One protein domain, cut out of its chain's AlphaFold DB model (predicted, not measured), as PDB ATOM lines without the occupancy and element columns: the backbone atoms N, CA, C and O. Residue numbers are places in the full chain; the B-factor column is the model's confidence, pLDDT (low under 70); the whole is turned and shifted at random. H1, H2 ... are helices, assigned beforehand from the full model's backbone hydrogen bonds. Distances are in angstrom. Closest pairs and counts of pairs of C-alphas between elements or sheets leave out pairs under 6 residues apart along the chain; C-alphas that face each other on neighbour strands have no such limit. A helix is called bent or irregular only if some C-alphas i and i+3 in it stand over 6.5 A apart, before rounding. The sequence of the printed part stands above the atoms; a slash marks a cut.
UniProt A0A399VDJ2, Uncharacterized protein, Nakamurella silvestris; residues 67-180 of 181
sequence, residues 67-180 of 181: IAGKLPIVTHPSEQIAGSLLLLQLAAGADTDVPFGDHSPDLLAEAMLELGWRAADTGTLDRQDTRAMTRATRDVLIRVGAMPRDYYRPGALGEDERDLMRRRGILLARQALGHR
ATOM      1  N   ILE A  67      36.838 -19.034 -20.499       96.44
ATOM      2  CA  ILE A  67      37.008 -20.198 -21.374       96.44
ATOM      3  C   ILE A  67      36.518 -19.874 -22.786       96.44
ATOM      4  O   ILE A  67      37.274 -20.070 -23.733       96.44
ATOM      5  N   ALA A  68      35.314 -19.312 -22.931       96.88
ATOM      6  CA  ALA A  68      34.765 -18.918 -24.227       96.88
ATOM      7  C   ALA A  68      35.705 -17.964 -24.985       96.88
ATOM      8  O   ALA A  68      36.030 -18.208 -26.142       96.88
ATOM      9  N   GLY A  69      36.217 -16.928 -24.311       96.75
ATOM     10  CA  GLY A  69      37.133 -15.951 -24.906       96.75
ATOM     11  C   GLY A  69      38.525 -16.497 -25.249       96.75
ATOM     12  O   GLY A  69      39.286 -15.833 -25.950       96.75
ATOM     13  N   LYS A  70      38.887 -17.692 -24.766       96.81
ATOM     14  CA  LYS A  70      40.139 -18.373 -25.122       96.81
ATOM     15  C   LYS A  70      39.994 -19.357 -26.275       96.81
ATOM     16  O   LYS A  70      41.016 -19.835 -26.750       96.81
ATOM     17  N   LEU A  71      38.776 -19.663 -26.716       96.62
ATOM     18  CA  LEU A  71      38.539 -20.614 -27.795       96.62
ATOM     19  C   LEU A  71      38.630 -19.949 -29.194       96.62
ATOM     20  O   LEU A  71      38.326 -18.761 -29.347       96.62
ATOM     21  N   PRO A  72      39.046 -20.703 -30.235       97.12
ATOM     22  CA  PRO A  72      39.746 -21.988 -30.150       97.12
ATOM     23  C   PRO A  72      41.110 -21.861 -29.457       97.12
ATOM     24  O   PRO A  72      41.719 -20.792 -29.451       97.12
ATOM     25  N   ILE A  73      41.590 -22.969 -28.891       96.25
ATOM     26  CA  ILE A  73      42.949 -23.048 -28.355       96.25
ATOM     27  C   ILE A  73      43.915 -23.224 -29.522       96.25
ATOM     28  O   ILE A  73      43.815 -24.208 -30.250       96.25
ATOM     29  N   VAL A  74      44.848 -22.283 -29.667       94.00
ATOM     30  CA  VAL A  74      45.766 -22.217 -30.808       94.00
ATOM     31  C   VAL A  74      47.211 -22.184 -30.334       94.00
ATOM     32  O   VAL A  74      47.606 -21.345 -29.525       94.00
ATOM     33  N   THR A  75      47.999 -23.098 -30.878       87.62
ATOM     34  CA  THR A  75      49.458 -23.195 -30.781       87.62
ATOM     35  C   THR A  75      50.122 -23.242 -32.158       87.62
ATOM     36  O   THR A  75      51.294 -22.893 -32.269       87.62
ATOM     37  N   HIS A  76      49.373 -23.592 -33.209       90.38
ATOM     38  CA  HIS A  76      49.817 -23.577 -34.603       90.38
ATOM     39  C   HIS A  76      48.740 -22.958 -35.525       90.38
ATOM     40  O   HIS A  76      47.552 -23.121 -35.241       90.38
ATOM     41  N   PRO A  77      49.094 -22.274 -36.637       89.69
ATOM     42  CA  PRO A  77      48.119 -21.637 -37.532       89.69
ATOM     43  C   PRO A  77      46.991 -22.547 -38.040       89.69
ATOM     44  O   PRO A  77      45.845 -22.109 -38.117       89.69
ATOM     45  N   SER A  78      47.279 -23.822 -38.323       89.94
ATOM     46  CA  SER A  78      46.253 -24.794 -38.739       89.94
ATOM     47  C   SER A  78      45.172 -25.008 -37.671       89.94
ATOM     48  O   SER A  78      44.000 -25.174 -38.004       89.94
ATOM     49  N   GLU A  79      45.529 -24.924 -36.386       93.94
ATOM     50  CA  GLU A  79      44.590 -25.088 -35.272       93.94
ATOM     51  C   GLU A  79      43.621 -23.908 -35.157       93.94
ATOM     52  O   GLU A  79      42.500 -24.073 -34.674       93.94
ATOM     53  N   GLN A  80      44.012 -22.717 -35.624       94.38
ATOM     54  CA  GLN A  80      43.128 -21.552 -35.635       94.38
ATOM     55  C   GLN A  80      41.937 -21.785 -36.566       94.38
ATOM     56  O   GLN A  80      40.796 -21.559 -36.161       94.38
ATOM     57  N   ILE A  81      42.179 -22.252 -37.790       93.69
ATOM     58  CA  ILE A  81      41.104 -22.511 -38.756       93.69
ATOM     59  C   ILE A  81      40.338 -23.774 -38.377       93.69
ATOM     60  O   ILE A  81      39.119 -23.708 -38.229       93.69
ATOM     61  N   ALA A  82      41.037 -24.878 -38.100       94.75
ATOM     62  CA  ALA A  82      40.395 -26.129 -37.713       94.75
ATOM     63  C   ALA A  82      39.534 -25.960 -36.448       94.75
ATOM     64  O   ALA A  82      38.380 -26.382 -36.397       94.75
ATOM     65  N   GLY A  83      40.062 -25.277 -35.430       95.00
ATOM     66  CA  GLY A  83      39.332 -24.983 -34.201       95.00
ATOM     67  C   GLY A  83      38.131 -24.062 -34.422       95.00
ATOM     68  O   GLY A  83      37.098 -24.260 -33.789       95.00
ATOM     69  N   SER A  84      38.223 -23.092 -35.336       95.56
ATOM     70  CA  SER A  84      37.088 -22.217 -35.668       95.56
ATOM     71  C   SER A  84      35.981 -22.978 -36.399       95.56
ATOM     72  O   SER A  84      34.813 -22.805 -36.063       95.56
ATOM     73  N   LEU A  85      36.337 -23.862 -37.337       94.50
ATOM     74  CA  LEU A  85      35.385 -24.730 -38.037       94.50
ATOM     75  C   LEU A  85      34.686 -25.697 -37.073       94.50
ATOM     76  O   LEU A  85      33.469 -25.843 -37.136       94.50
ATOM     77  N   LEU A  86      35.422 -26.281 -36.121       94.19
ATOM     78  CA  LEU A  86      34.835 -27.104 -35.058       94.19
ATOM     79  C   LEU A  86      33.809 -26.317 -34.225       94.19
ATOM     80  O   LEU A  86      32.713 -26.806 -33.958       94.19
ATOM     81  N   LEU A  87      34.143 -25.089 -33.814       95.50
ATOM     82  CA  LEU A  87      33.204 -24.239 -33.074       95.50
ATOM     83  C   LEU A  87      31.997 -23.855 -33.936       95.50
ATOM     84  O   LEU A  87      30.882 -23.819 -33.427       95.50
ATOM     85  N   LEU A  88      32.182 -23.607 -35.232       95.06
ATOM     86  CA  LEU A  88      31.079 -23.316 -36.147       95.06
ATOM     87  C   LEU A  88      30.115 -24.506 -36.262       95.06
ATOM     88  O   LEU A  88      28.905 -24.320 -36.126       95.06
ATOM     89  N   GLN A  89      30.642 -25.724 -36.421       92.06
ATOM     90  CA  GLN A  89      29.852 -26.960 -36.426       92.06
ATOM     91  C   GLN A  89      29.048 -27.115 -35.125       92.06
ATOM     92  O   GLN A  89      27.836 -27.333 -35.164       92.06
ATOM     93  N   LEU A  90      29.687 -26.908 -33.967       92.38
ATOM     94  CA  LEU A  90      29.007 -26.950 -32.668       92.38
ATOM     95  C   LEU A  90      27.938 -25.861 -32.527       92.38
ATOM     96  O   LEU A  90      26.843 -26.138 -32.045       92.38
ATOM     97  N   ALA A  91      28.211 -24.629 -32.958       94.56
ATOM     98  CA  ALA A  91      27.266 -23.514 -32.882       94.56
ATOM     99  C   ALA A  91      26.026 -23.720 -33.774       94.56
ATOM    100  O   ALA A  91      24.932 -23.247 -33.428       94.56
ATOM    101  N   ALA A  92      26.202 -24.442 -34.887       92.06
ATOM    102  CA  ALA A  92      25.139 -24.909 -35.773       92.06
ATOM    103  C   ALA A  92      24.365 -26.115 -35.202       92.06
ATOM    104  O   ALA A  92      23.305 -26.466 -35.713       92.06
ATOM    105  N   GLY A  93      24.858 -26.729 -34.122       88.38
ATOM    106  CA  GLY A  93      24.264 -27.918 -33.518       88.38
ATOM    107  C   GLY A  93      24.515 -29.195 -34.318       88.38
ATOM    108  O   GLY A  93      23.744 -30.145 -34.158       88.38
ATOM    109  N   ALA A  94      25.547 -29.217 -35.166       84.31
ATOM    110  CA  ALA A  94      25.968 -30.424 -35.862       84.31
ATOM    111  C   ALA A  94      26.336 -31.512 -34.850       84.31
ATOM    112  O   ALA A  94      26.854 -31.216 -33.766       84.31
ATOM    113  N   ASP A  95      26.059 -32.764 -35.203       72.88
ATOM    114  CA  ASP A  95      26.525 -33.874 -34.393       72.88
ATOM    115  C   ASP A  95      28.033 -34.033 -34.594       72.88
ATOM    116  O   ASP A  95      28.516 -34.291 -35.696       72.88
ATOM    117  N   THR A  96      28.782 -33.793 -33.525       68.62
ATOM    118  CA  THR A  96      30.236 -33.961 -33.508       68.62
ATOM    119  C   THR A  96      30.647 -35.281 -32.854       68.62
ATOM    120  O   THR A  96      31.845 -35.545 -32.742       68.62
ATOM    121  N   ASP A  97      29.676 -36.083 -32.392       66.12
ATOM    122  CA  ASP A  97      29.877 -37.412 -31.817       66.12
ATOM    123  C   ASP A  97      30.014 -38.454 -32.929       66.12
ATOM    124  O   ASP A  97      29.100 -39.219 -33.225       66.12
ATOM    125  N   VAL A  98      31.156 -38.446 -33.614       62.97
ATOM    126  CA  VAL A  98      31.416 -39.416 -34.681       62.97
ATOM    127  C   VAL A  98      32.175 -40.612 -34.092       62.97
ATOM    128  O   VAL A  98      33.336 -40.437 -33.688       62.97
ATOM    129  N   PRO A  99      31.571 -41.820 -34.031       59.56
ATOM    130  CA  PRO A  99      32.191 -42.982 -33.408       59.56
ATOM    131  C   PRO A  99      33.550 -43.335 -34.013       59.56
ATOM    132  O   PRO A  99      33.838 -43.106 -35.192       59.56
ATOM    133  N   PHE A 100      34.409 -43.948 -33.200       53.03
ATOM    134  CA  PHE A 100      35.659 -44.507 -33.695       53.03
ATOM    135  C   PHE A 100      35.373 -45.597 -34.744       53.03
ATOM    136  O   PHE A 100      34.650 -46.548 -34.457       53.03
ATOM    137  N   GLY A 101      35.955 -45.462 -35.940       53.31
ATOM    138  CA  GLY A 101      35.739 -46.384 -37.062       53.31
ATOM    139  C   GLY A 101      34.643 -45.963 -38.044       53.31
ATOM    140  O   GLY A 101      34.466 -46.643 -39.048       53.31
ATOM    141  N   ASP A 102      33.940 -44.851 -37.806       61.22
ATOM    142  CA  ASP A 102      33.058 -44.280 -38.824       61.22
ATOM    143  C   ASP A 102      33.879 -43.620 -39.951       61.22
ATOM    144  O   ASP A 102      34.781 -42.804 -39.716       61.22
ATOM    145  N   HIS A 103      33.553 -44.011 -41.181       60.25
ATOM    146  CA  HIS A 103      34.156 -43.550 -42.430       60.25
ATOM    147  C   HIS A 103      33.314 -42.476 -43.129       60.25
ATOM    148  O   HIS A 103      33.582 -42.160 -44.288       60.25
ATOM    149  N   SER A 104      32.302 -41.918 -42.454       60.28
ATOM    150  CA  SER A 104      31.574 -40.749 -42.941       60.28
ATOM    151  C   SER A 104      32.548 -39.636 -43.362       60.28
ATOM    152  O   SER A 104      33.641 -39.529 -42.787       60.28
ATOM    153  N   PRO A 105      32.203 -38.820 -44.372       62.66
ATOM    154  CA  PRO A 105      33.061 -37.723 -44.791       62.66
ATOM    155  C   PRO A 105      33.336 -36.768 -43.627       62.66
ATOM    156  O   PRO A 105      32.440 -36.426 -42.849       62.66
ATOM    157  N   ASP A 106      34.595 -36.364 -43.467       82.81
ATOM    158  CA  ASP A 106      34.955 -35.380 -42.456       82.81
ATOM    159  C   ASP A 106      34.761 -33.975 -43.027       82.81
ATOM    160  O   ASP A 106      35.652 -33.425 -43.671       82.81
ATOM    161  N   LEU A 107      33.598 -33.385 -42.738       84.69
ATOM    162  CA  LEU A 107      33.257 -32.012 -43.123       84.69
ATOM    163  C   LEU A 107      34.330 -30.996 -42.707       84.69
ATOM    164  O   LEU A 107      34.472 -29.953 -43.341       84.69
ATOM    165  N   LEU A 108      35.076 -31.262 -41.627       89.62
ATOM    166  CA  LEU A 108      36.163 -30.382 -41.216       89.62
ATOM    167  C   LEU A 108      37.351 -30.493 -42.178       89.62
ATOM    168  O   LEU A 108      37.930 -29.471 -42.534       89.62
ATOM    169  N   ALA A 109      37.690 -31.705 -42.624       91.00
ATOM    170  CA  ALA A 109      38.774 -31.940 -43.577       91.00
ATOM    171  C   ALA A 109      38.432 -31.339 -44.945       91.00
ATOM    172  O   ALA A 109      39.257 -30.638 -45.528       91.00
ATOM    173  N   GLU A 110      37.196 -31.542 -45.408       91.06
ATOM    174  CA  GLU A 110      36.678 -30.955 -46.649       91.06
ATOM    175  C   GLU A 110      36.752 -29.426 -46.615       91.06
ATOM    176  O   GLU A 110      37.401 -28.824 -47.469       91.06
ATOM    177  N   ALA A 111      36.200 -28.796 -45.573       92.44
ATOM    178  CA  ALA A 111      36.248 -27.344 -45.425       92.44
ATOM    179  C   ALA A 111      37.690 -26.812 -45.355       92.44
ATOM    180  O   ALA A 111      37.998 -25.752 -45.899       92.44
ATOM    181  N   MET A 112      38.609 -27.533 -44.708       94.12
ATOM    182  CA  MET A 112      40.020 -27.143 -44.684       94.12
ATOM    183  C   MET A 112      40.673 -27.224 -46.072       94.12
ATOM    184  O   MET A 112      41.390 -26.292 -46.447       94.12
ATOM    185  N   LEU A 113      40.400 -28.283 -46.843       93.94
ATOM    186  CA  LEU A 113      40.889 -28.448 -48.218       93.94
ATOM    187  C   LEU A 113      40.351 -27.354 -49.148       93.94
ATOM    188  O   LEU A 113      41.121 -26.782 -49.928       93.94
ATOM    189  N   GLU A 114      39.065 -27.018 -49.024       94.00
ATOM    190  CA  GLU A 114      38.425 -25.908 -49.743       94.00
ATOM    191  C   GLU A 114      39.072 -24.558 -49.410       94.00
ATOM    192  O   GLU A 114      39.315 -23.745 -50.302       94.00
ATOM    193  N   LEU A 115      39.445 -24.341 -48.145       93.75
ATOM    194  CA  LEU A 115      40.186 -23.157 -47.691       93.75
ATOM    195  C   LEU A 115      41.678 -23.175 -48.067       93.75
ATOM    196  O   LEU A 115      42.425 -22.275 -47.680       93.75
ATOM    197  N   GLY A 116      42.136 -24.187 -48.805       93.94
ATOM    198  CA  GLY A 116      43.500 -24.272 -49.316       93.94
ATOM    199  C   GLY A 116      44.491 -25.018 -48.418       93.94
ATOM    200  O   GLY A 116      45.645 -25.186 -48.817       93.94
ATOM    201  N   TRP A 117      44.070 -25.508 -47.249       93.38
ATOM    202  CA  TRP A 117      44.935 -26.259 -46.339       93.38
ATOM    203  C   TRP A 117      45.143 -27.683 -46.828       93.38
ATOM    204  O   TRP A 117      44.205 -28.345 -47.256       93.38
ATOM    205  N   ARG A 118      46.384 -28.161 -46.756       92.62
ATOM    206  CA  ARG A 118      46.788 -29.494 -47.212       92.62
ATOM    207  C   ARG A 118      47.814 -30.072 -46.248       92.62
ATOM    208  O   ARG A 118      48.596 -29.301 -45.682       92.62
ATOM    209  N   ALA A 119      47.837 -31.394 -46.073       88.94
ATOM    210  CA  ALA A 119      48.968 -32.039 -45.417       88.94
ATOM    211  C   ALA A 119      50.225 -31.903 -46.289       88.94
ATOM    212  O   ALA A 119      50.153 -31.895 -47.520       88.94
ATOM    213  N   ALA A 120      51.380 -31.757 -45.643       85.81
ATOM    214  CA  ALA A 120      52.642 -31.495 -46.332       85.81
ATOM    215  C   ALA A 120      53.167 -32.712 -47.113       85.81
ATOM    216  O   ALA A 120      53.911 -32.549 -48.075       85.81
ATOM    217  N   ASP A 121      52.805 -33.915 -46.684       86.75
ATOM    218  CA  ASP A 121      53.277 -35.196 -47.202       86.75
ATOM    219  C   ASP A 121      52.343 -35.790 -48.264       86.75
ATOM    220  O   ASP A 121      52.815 -36.245 -49.305       86.75
ATOM    221  N   THR A 122      51.030 -35.768 -48.031       88.81
ATOM    222  CA  THR A 122      50.035 -36.388 -48.923       88.81
ATOM    223  C   THR A 122      49.307 -35.385 -49.814       88.81
ATOM    224  O   THR A 122      48.732 -35.765 -50.834       88.81
ATOM    225  N   GLY A 123      49.296 -34.100 -49.444       89.62
ATOM    226  CA  GLY A 123      48.485 -33.073 -50.101       89.62
ATOM    227  C   GLY A 123      46.979 -33.174 -49.816       89.62
ATOM    228  O   GLY A 123      46.227 -32.296 -50.242       89.62
ATOM    229  N   THR A 124      46.537 -34.203 -49.093       90.06
ATOM    230  CA  THR A 124      45.153 -34.402 -48.647       90.06
ATOM    231  C   THR A 124      45.047 -34.141 -47.147       90.06
ATOM    232  O   THR A 124      46.050 -33.896 -46.485       90.06
ATOM    233  N   LEU A 125      43.832 -34.097 -46.608       90.19
ATOM    234  CA  LEU A 125      43.594 -34.062 -45.168       90.19
ATOM    235  C   LEU A 125      42.590 -35.150 -44.840       90.19
ATOM    236  O   LEU A 125      41.591 -35.297 -45.548       90.19
ATOM    237  N   ASP A 126      42.849 -35.890 -43.772       85.44
ATOM    238  CA  ASP A 126      41.919 -36.882 -43.261       85.44
ATOM    239  C   ASP A 126      41.401 -36.527 -41.858       85.44
ATOM    240  O   ASP A 126      41.732 -35.504 -41.252       85.44
ATOM    241  N   ARG A 127      40.554 -37.407 -41.320       83.75
ATOM    242  CA  ARG A 127      39.965 -37.247 -39.986       83.75
ATOM    243  C   ARG A 127      41.002 -37.241 -38.864       83.75
ATOM    244  O   ARG A 127      40.765 -36.673 -37.795       83.75
ATOM    245  N   GLN A 128      42.123 -37.928 -39.042       84.31
ATOM    246  CA  GLN A 128      43.180 -37.967 -38.046       84.31
ATOM    247  C   GLN A 128      43.940 -36.640 -38.018       84.31
ATOM    248  O   GLN A 128      44.212 -36.127 -36.926       84.31
ATOM    249  N   ASP A 129      44.189 -36.044 -39.184       89.06
ATOM    250  CA  ASP A 129      44.779 -34.712 -39.298       89.06
ATOM    251  C   ASP A 129      43.903 -33.663 -38.613       89.06
ATOM    252  O   ASP A 129      44.360 -32.917 -37.740       89.06
ATOM    253  N   THR A 130      42.606 -33.642 -38.925       89.00
ATOM    254  CA  THR A 130      41.671 -32.683 -38.324       89.00
ATOM    255  C   THR A 130      41.527 -32.895 -36.822       89.00
ATOM    256  O   THR A 130      41.456 -31.921 -36.064       89.00
ATOM    257  N   ARG A 131      41.523 -34.146 -36.337       87.19
ATOM    258  CA  ARG A 131      41.559 -34.475 -34.900       87.19
ATOM    259  C   ARG A 131      42.812 -33.931 -34.235       87.19
ATOM    260  O   ARG A 131      42.690 -33.316 -33.178       87.19
ATOM    261  N   ALA A 132      43.980 -34.091 -34.850       88.62
ATOM    262  CA  ALA A 132      45.225 -33.537 -34.333       88.62
ATOM    263  C   ALA A 132      45.166 -32.001 -34.259       88.62
ATOM    264  O   ALA A 132      45.411 -31.436 -33.193       88.62
ATOM    265  N   MET A 133      44.737 -31.338 -35.337       92.50
ATOM    266  CA  MET A 133      44.663 -29.871 -35.439       92.50
ATOM    267  C   MET A 133      43.631 -29.225 -34.506       92.50
ATOM    268  O   MET A 133      43.688 -28.038 -34.208       92.50
ATOM    269  N   THR A 134      42.656 -29.984 -34.026       93.00
ATOM    270  CA  THR A 134      41.611 -29.481 -33.116       93.00
ATOM    271  C   THR A 134      41.766 -30.010 -31.700       93.00
ATOM    272  O   THR A 134      40.997 -29.617 -30.820       93.00
ATOM    273  N   ARG A 135      42.751 -30.884 -31.450       90.69
ATOM    274  CA  ARG A 135      42.899 -31.631 -30.199       90.69
ATOM    275  C   ARG A 135      42.842 -30.722 -28.978       90.69
ATOM    276  O   ARG A 135      42.081 -30.984 -28.057       90.69
ATOM    277  N   ALA A 136      43.600 -29.626 -28.985       92.56
ATOM    278  CA  ALA A 136      43.651 -28.702 -27.854       92.56
ATOM    279  C   ALA A 136      42.291 -28.053 -27.541       92.56
ATOM    280  O   ALA A 136      41.956 -27.844 -26.375       92.56
ATOM    281  N   THR A 137      41.509 -27.756 -28.579       95.12
ATOM    282  CA  THR A 137      40.162 -27.190 -28.464       95.12
ATOM    283  C   THR A 137      39.165 -28.255 -27.998       95.12
ATOM    284  O   THR A 137      38.435 -28.009 -27.038       95.12
ATOM    285  N   ARG A 138      39.180 -29.458 -28.597       92.06
ATOM    286  CA  ARG A 138      38.341 -30.598 -28.169       92.06
ATOM    287  C   ARG A 138      38.598 -30.970 -26.714       92.06
ATOM    288  O   ARG A 138      37.648 -31.121 -25.957       92.06
ATOM    289  N   ASP A 139      39.863 -31.039 -26.304       90.88
ATOM    290  CA  ASP A 139      40.259 -31.355 -24.930       90.88
ATOM    291  C   ASP A 139      39.584 -30.397 -23.929       90.88
ATOM    292  O   ASP A 139      39.003 -30.846 -22.942       90.88
ATOM    293  N   VAL A 140      39.566 -29.086 -24.204       94.00
ATOM    294  CA  VAL A 140      38.858 -28.108 -23.357       94.00
ATOM    295  C   VAL A 140      37.345 -28.332 -23.381       94.00
ATOM    296  O   VAL A 140      36.732 -28.371 -22.312       94.00
ATOM    297  N   LEU A 141      36.743 -28.507 -24.563       92.56
ATOM    298  CA  LEU A 141      35.299 -28.728 -24.721       92.56
ATOM    299  C   LEU A 141      34.824 -29.978 -23.966       92.56
ATOM    300  O   LEU A 141      33.820 -29.936 -23.255       92.56
ATOM    301  N   ILE A 142      35.590 -31.064 -24.035       88.31
ATOM    302  CA  ILE A 142      35.345 -32.299 -23.290       88.31
ATOM    303  C   ILE A 142      35.390 -32.038 -21.781       88.31
ATOM    304  O   ILE A 142      34.522 -32.502 -21.040       88.31
ATOM    305  N   ARG A 143      36.382 -31.277 -21.296       87.88
ATOM    306  CA  ARG A 143      36.552 -31.011 -19.855       87.88
ATOM    307  C   ARG A 143      35.454 -30.145 -19.253       87.88
ATOM    308  O   ARG A 143      35.185 -30.285 -18.064       87.88
ATOM    309  N   VAL A 144      34.805 -29.303 -20.050       89.31
ATOM    310  CA  VAL A 144      33.653 -28.499 -19.609       89.31
ATOM    311  C   VAL A 144      32.302 -29.160 -19.908       89.31
ATOM    312  O   VAL A 144      31.259 -28.567 -19.642       89.31
ATOM    313  N   GLY A 145      32.302 -30.387 -20.446       87.94
ATOM    314  CA  GLY A 145      31.078 -31.112 -20.796       87.94
ATOM    315  C   GLY A 145      30.297 -30.455 -21.935       87.94
ATOM    316  O   GLY A 145      29.069 -30.438 -21.900       87.94
ATOM    317  N   ALA A 146      31.012 -29.870 -22.897       90.56
ATOM    318  CA  ALA A 146      30.489 -29.239 -24.109       90.56
ATOM    319  C   ALA A 146      30.669 -30.116 -25.365       90.56
ATOM    320  O   ALA A 146      30.223 -29.734 -26.442       90.56
ATOM    321  N   MET A 147      31.342 -31.263 -25.238       87.19
ATOM    322  CA  MET A 147      31.562 -32.232 -26.311       87.19
ATOM    323  C   MET A 147      31.704 -33.641 -25.710       87.19
ATOM    324  O   MET A 147      32.247 -33.763 -24.600       87.19
ATOM    325  N   PRO A 148      31.237 -34.698 -26.401       77.06
ATOM    326  CA  PRO A 148      31.442 -36.077 -25.975       77.06
ATOM    327  C   PRO A 148      32.923 -36.440 -25.961       77.06
ATOM    328  O   PRO A 148      33.761 -35.826 -26.622       77.06
ATOM    329  N   ARG A 149      33.255 -37.460 -25.174       72.06
ATOM    330  CA  ARG A 149      34.617 -37.989 -25.092       72.06
ATOM    331  C   ARG A 149      34.857 -38.933 -26.261       72.06
ATOM    332  O   ARG A 149      34.068 -39.845 -26.459       72.06
ATOM    333  N   ASP A 150      36.021 -38.839 -26.896       60.25
ATOM    334  CA  ASP A 150      36.422 -39.770 -27.965       60.25
ATOM    335  C   ASP A 150      36.464 -41.253 -27.522       60.25
ATOM    336  O   ASP A 150      36.428 -42.156 -28.351       60.25
ATOM    337  N   TYR A 151      36.562 -41.521 -26.211       53.84
ATOM    338  CA  TYR A 151      36.619 -42.874 -25.627       53.84
ATOM    339  C   TYR A 151      35.278 -43.375 -25.104       53.84
ATOM    340  O   TYR A 151      35.222 -44.399 -24.420       53.84
ATOM    341  N   TYR A 152      34.205 -42.629 -25.342       52.94
ATOM    342  CA  TYR A 152      32.923 -42.988 -24.786       52.94
ATOM    343  C   TYR A 152      32.345 -44.203 -25.510       52.94
ATOM    344  O   TYR A 152      32.210 -44.222 -26.731       52.94
ATOM    345  N   ARG A 153      32.015 -45.247 -24.746       49.66
ATOM    346  CA  ARG A 153      31.286 -46.396 -25.279       49.66
ATOM    347  C   ARG A 153      29.881 -45.906 -25.658       49.66
ATOM    348  O   ARG A 153      29.238 -45.294 -24.798       49.66
ATOM    349  N   PRO A 154      29.394 -46.157 -26.887       45.53
ATOM    350  CA  PRO A 154      28.026 -45.814 -27.259       45.53
ATOM    351  C   PRO A 154      27.042 -46.302 -26.185       45.53
ATOM    352  O   PRO A 154      27.087 -47.468 -25.792       45.53
ATOM    353  N   GLY A 155      26.212 -45.392 -25.661       52.97
ATOM    354  CA  GLY A 155      25.180 -45.693 -24.659       52.97
ATOM    355  C   GLY A 155      25.547 -45.502 -23.181       52.97
ATOM    356  O   GLY A 155      24.697 -45.757 -22.335       52.97
ATOM    357  N   ALA A 156      26.755 -45.048 -22.826       60.78
ATOM    358  CA  ALA A 156      27.098 -44.867 -21.406       60.78
ATOM    359  C   ALA A 156      26.520 -43.578 -20.745       60.78
ATOM    360  O   ALA A 156      26.490 -43.509 -19.519       60.78
ATOM    361  N   LEU A 157      26.040 -42.593 -21.525       67.06
ATOM    362  CA  LEU A 157      25.401 -41.355 -21.056       67.06
ATOM    363  C   LEU A 157      23.898 -41.543 -21.202       67.06
ATOM    364  O   LEU A 157      23.457 -42.092 -22.214       67.06
ATOM    365  N   GLY A 158      23.113 -41.023 -20.265       76.81
ATOM    366  CA  GLY A 158      21.667 -40.897 -20.452       76.81
ATOM    367  C   GLY A 158      21.317 -39.944 -21.605       76.81
ATOM    368  O   GLY A 158      22.135 -39.115 -22.010       76.81
ATOM    369  N   GLU A 159      20.099 -40.037 -22.143       81.44
ATOM    370  CA  GLU A 159      19.593 -39.081 -23.148       81.44
ATOM    371  C   GLU A 159      19.643 -37.635 -22.641       81.44
ATOM    372  O   GLU A 159      20.161 -36.759 -23.337       81.44
ATOM    373  N   ASP A 160      19.219 -37.411 -21.397       85.38
ATOM    374  CA  ASP A 160      19.235 -36.094 -20.753       85.38
ATOM    375  C   ASP A 160      20.653 -35.515 -20.638       85.38
ATOM    376  O   ASP A 160      20.878 -34.321 -20.848       85.38
ATOM    377  N   GLU A 161      21.641 -36.361 -20.335       82.56
ATOM    378  CA  GLU A 161      23.038 -35.937 -20.230       82.56
ATOM    379  C   GLU A 161      23.609 -35.551 -21.597       82.56
ATOM    380  O   GLU A 161      24.350 -34.566 -21.699       82.56
ATOM    381  N   ARG A 162      23.240 -36.285 -22.659       81.88
ATOM    382  CA  ARG A 162      23.620 -35.952 -24.041       81.88
ATOM    383  C   ARG A 162      22.991 -34.640 -24.495       81.88
ATOM    384  O   ARG A 162      23.694 -33.798 -25.055       81.88
ATOM    385  N   ASP A 163      21.705 -34.428 -24.226       86.81
ATOM    386  CA  ASP A 163      21.019 -33.180 -24.578       86.81
ATOM    387  C   ASP A 163      21.621 -31.979 -23.831       86.81
ATOM    388  O   ASP A 163      21.957 -30.960 -24.444       86.81
ATOM    389  N   LEU A 164      21.867 -32.112 -22.524       88.31
ATOM    390  CA  LEU A 164      22.524 -31.072 -21.734       88.31
ATOM    391  C   LEU A 164      23.923 -30.741 -22.274       88.31
ATOM    392  O   LEU A 164      24.277 -29.564 -22.396       88.31
ATOM    393  N   MET A 165      24.713 -31.761 -22.608       88.50
ATOM    394  CA  MET A 165      26.039 -31.599 -23.205       88.50
ATOM    395  C   MET A 165      25.965 -30.862 -24.543       88.50
ATOM    396  O   MET A 165      26.698 -29.891 -24.748       88.50
ATOM    397  N   ARG A 166      25.040 -31.257 -25.424       88.62
ATOM    398  CA  ARG A 166      24.826 -30.610 -26.723       88.62
ATOM    399  C   ARG A 166      24.454 -29.137 -26.561       88.62
ATOM    400  O   ARG A 166      25.044 -28.279 -27.216       88.62
ATOM    401  N   ARG A 167      23.536 -28.812 -25.645       92.06
ATOM    402  CA  ARG A 167      23.148 -27.419 -25.348       92.06
ATOM    403  C   ARG A 167      24.326 -26.593 -24.834       92.06
ATOM    404  O   ARG A 167      24.508 -25.458 -25.274       92.06
ATOM    405  N   ARG A 168      25.149 -27.156 -23.942       92.75
ATOM    406  CA  ARG A 168      26.380 -26.509 -23.453       92.75
ATOM    407  C   ARG A 168      27.371 -26.256 -24.585       92.75
ATOM    408  O   ARG A 168      27.899 -25.150 -24.668       92.75
ATOM    409  N   GLY A 169      27.570 -27.241 -25.462       93.06
ATOM    410  CA  GLY A 169      28.392 -27.130 -26.667       93.06
ATOM    411  C   GLY A 169      27.968 -25.975 -27.560       93.06
ATOM    412  O   GLY A 169      28.775 -25.092 -27.847       93.06
ATOM    413  N   ILE A 170      26.681 -25.922 -27.907       94.94
ATOM    414  CA  ILE A 170      26.106 -24.858 -28.739       94.94
ATOM    415  C   ILE A 170      26.317 -23.480 -28.096       94.94
ATOM    416  O   ILE A 170      26.783 -22.553 -28.760       94.94
ATOM    417  N   LEU A 171      25.986 -23.323 -26.809       95.25
ATOM    418  CA  LEU A 171      26.101 -22.037 -26.111       95.25
ATOM    419  C   LEU A 171      27.554 -21.563 -26.017       95.25
ATOM    420  O   LEU A 171      27.838 -20.399 -26.304       95.25
ATOM    421  N   LEU A 172      28.471 -22.459 -25.646       95.56
ATOM    422  CA  LEU A 172      29.885 -22.124 -25.520       95.56
ATOM    423  C   LEU A 172      30.486 -21.745 -26.871       95.56
ATOM    424  O   LEU A 172      31.201 -20.751 -26.964       95.56
ATOM    425  N   ALA A 173      30.164 -22.505 -27.919       95.88
ATOM    426  CA  ALA A 173      30.655 -22.252 -29.263       95.88
ATOM    427  C   ALA A 173      30.148 -20.915 -29.819       95.88
ATOM    428  O   ALA A 173      30.939 -20.117 -30.318       95.88
ATOM    429  N   ARG A 174      28.852 -20.616 -29.656       96.38
ATOM    430  CA  ARG A 174      28.279 -19.315 -30.043       96.38
ATOM    431  C   ARG A 174      28.946 -18.162 -29.310       96.38
ATOM    432  O   ARG A 174      29.284 -17.159 -29.930       96.38
ATOM    433  N   GLN A 175      29.174 -18.309 -28.007       96.00
ATOM    434  CA  GLN A 175      29.844 -17.275 -27.230       96.00
ATOM    435  C   GLN A 175      31.312 -17.097 -27.650       96.00
ATOM    436  O   GLN A 175      31.778 -15.966 -27.764       96.00
ATOM    437  N   ALA A 176      32.038 -18.189 -27.906       96.38
ATOM    438  CA  ALA A 176      33.424 -18.142 -28.371       96.38
ATOM    439  C   ALA A 176      33.558 -17.435 -29.729       96.38
ATOM    440  O   ALA A 176      34.452 -16.611 -29.913       96.38
ATOM    441  N   LEU A 177      32.644 -17.716 -30.662       95.62
ATOM    442  CA  LEU A 177      32.600 -17.057 -31.968       95.62
ATOM    443  C   LEU A 177      32.196 -15.578 -31.851       95.62
ATOM    444  O   LEU A 177      32.787 -14.734 -32.517       95.62
ATOM    445  N   GLY A 178      31.255 -15.248 -30.962       90.50
ATOM    446  CA  GLY A 178      30.811 -13.869 -30.722       90.50
ATOM    447  C   GLY A 178      31.855 -12.963 -30.058       90.50
ATOM    448  O   GLY A 178      31.773 -11.752 -30.198       90.50
ATOM    449  N   HIS A 179      32.858 -13.518 -29.370       73.88
ATOM    450  CA  HIS A 179      33.976 -12.744 -28.810       73.88
ATOM    451  C   HIS A 179      35.001 -12.277 -29.856       73.88
ATOM    452  O   HIS A 179      35.893 -11.500 -29.516       73.88
ATOM    453  N   ARG A 180      34.923 -12.788 -31.089       59.19
ATOM    454  CA  ARG A 180      35.892 -12.525 -32.164       59.19
ATOM    455  C   ARG A 180      35.356 -11.599 -33.268       59.19
ATOM    456  O   ARG A 180      36.111 -11.328 -34.198       59.19
TER     457      ARG A 180
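Overview. This is residues 67 to 180 of the 181 residues of an uncharacterized protein of Nakamurella silvestris (UniProt A0A399VDJ2). A helix, H2, runs through the middle of this model, and three others pack on it, each at a steep tilt: H3 and the kinked H4 on it, and the long H5 crossing its last residues. The short H1 sits by the later part of H5, and three long loops, residues 92 to 106, 115 to 126 and 144 to 158, join the longer helices. The printed part has 114 residues with five named helices, H1 to H5 in order along the chain, and no named strand; the class is all helix, with helices holding 64 of the 114 residues. The packing is mostly crossed, with no shallow tilt among the four touching pairs that have a tilt. The whole is compact, with a radius of gyration of the C-alphas of 13.9 A, and spans 42 by 34 by 21 A along its three main axes.

Arrangement. The longest helix is H5, residues 159 to 178. It touches H2, residues 77 to 91, with its residues 169 to 177 alone. The closest C-alphas of the two are those of Ala 91 and Ile 170, 4.5 A apart, and the lines stand at a steep tilt of 54 degrees, opposite ways. H5 also touches H1, residues 67 to 70, with its residues 172 to 176 alone; their closest C-alphas, those of Ala 68 and Ala 176, are 4.4 A apart. H2 is the hub, touching three other helices. It touches H4, residues 127 to 143, where residues 130 to 137 of H4 alone take part. Their closest C-alphas, those of Glu 79 and Met 133, are 4.8 A apart, and they run the same way at a steep tilt of 63 degrees. With its residues 81 to 86 alone H2 touches H3, residues 107 to 114; the closest C-alphas, those of Leu 85 and Leu 108, are 6.5 A apart, at a steep tilt of 47 degrees, opposite ways. H3 touches H4, whose residues 127 to 130 alone take part, with the C-alphas of Ala 109 and Thr 130 closest at 6.0 A and a steep tilt of 52 degrees, opposite ways. H4 and H5 are close but not clearly touching, with the C-alphas of Leu 141 and Gly 169 closest at 7.4 A, and their lines are about perpendicular at 79 degrees. H1 and H4 are near each other, while H3 is apart from H1 and from H5. Every O i to N i+4 pair is within hydrogen-bond range in H3 and H5, against 10 of 11 in H2 and 11 of 13 in H4; H1 is too short for such a pair.

Along the chain. H5 has 20 residues and runs 28.6 A from C-alpha 159 at (19.593, -39.081, -23.148) to C-alpha 178 at (30.811, -13.869, -30.722). H2 has 15 residues and measures 21.4 A, and H4 has 17 and measures 21.3 A. H4 is irregular: C-alphas 133 and 136 are 7.7 A apart, and it has a kink of 70 degrees near residue 134. H3 has 8 residues over 10.4 A. H1 has 4 residues over 5.2 A and begins at C-alpha 67, at (37.008, -20.198, -21.374).

Size, cuts and confidence. The two C-alphas farthest apart are those of Asp 121 and Asp 160, at 43.1 A. The printed part has no cut. The links H2 to H3, H3 to H4 and H4 to H5 are long, and that from H1 to H2 is short, with 6 residues. The mean pLDDT of the printed part is 85.1; residues 96 to 105, residues 150 to 157 and residue 180 are under 70.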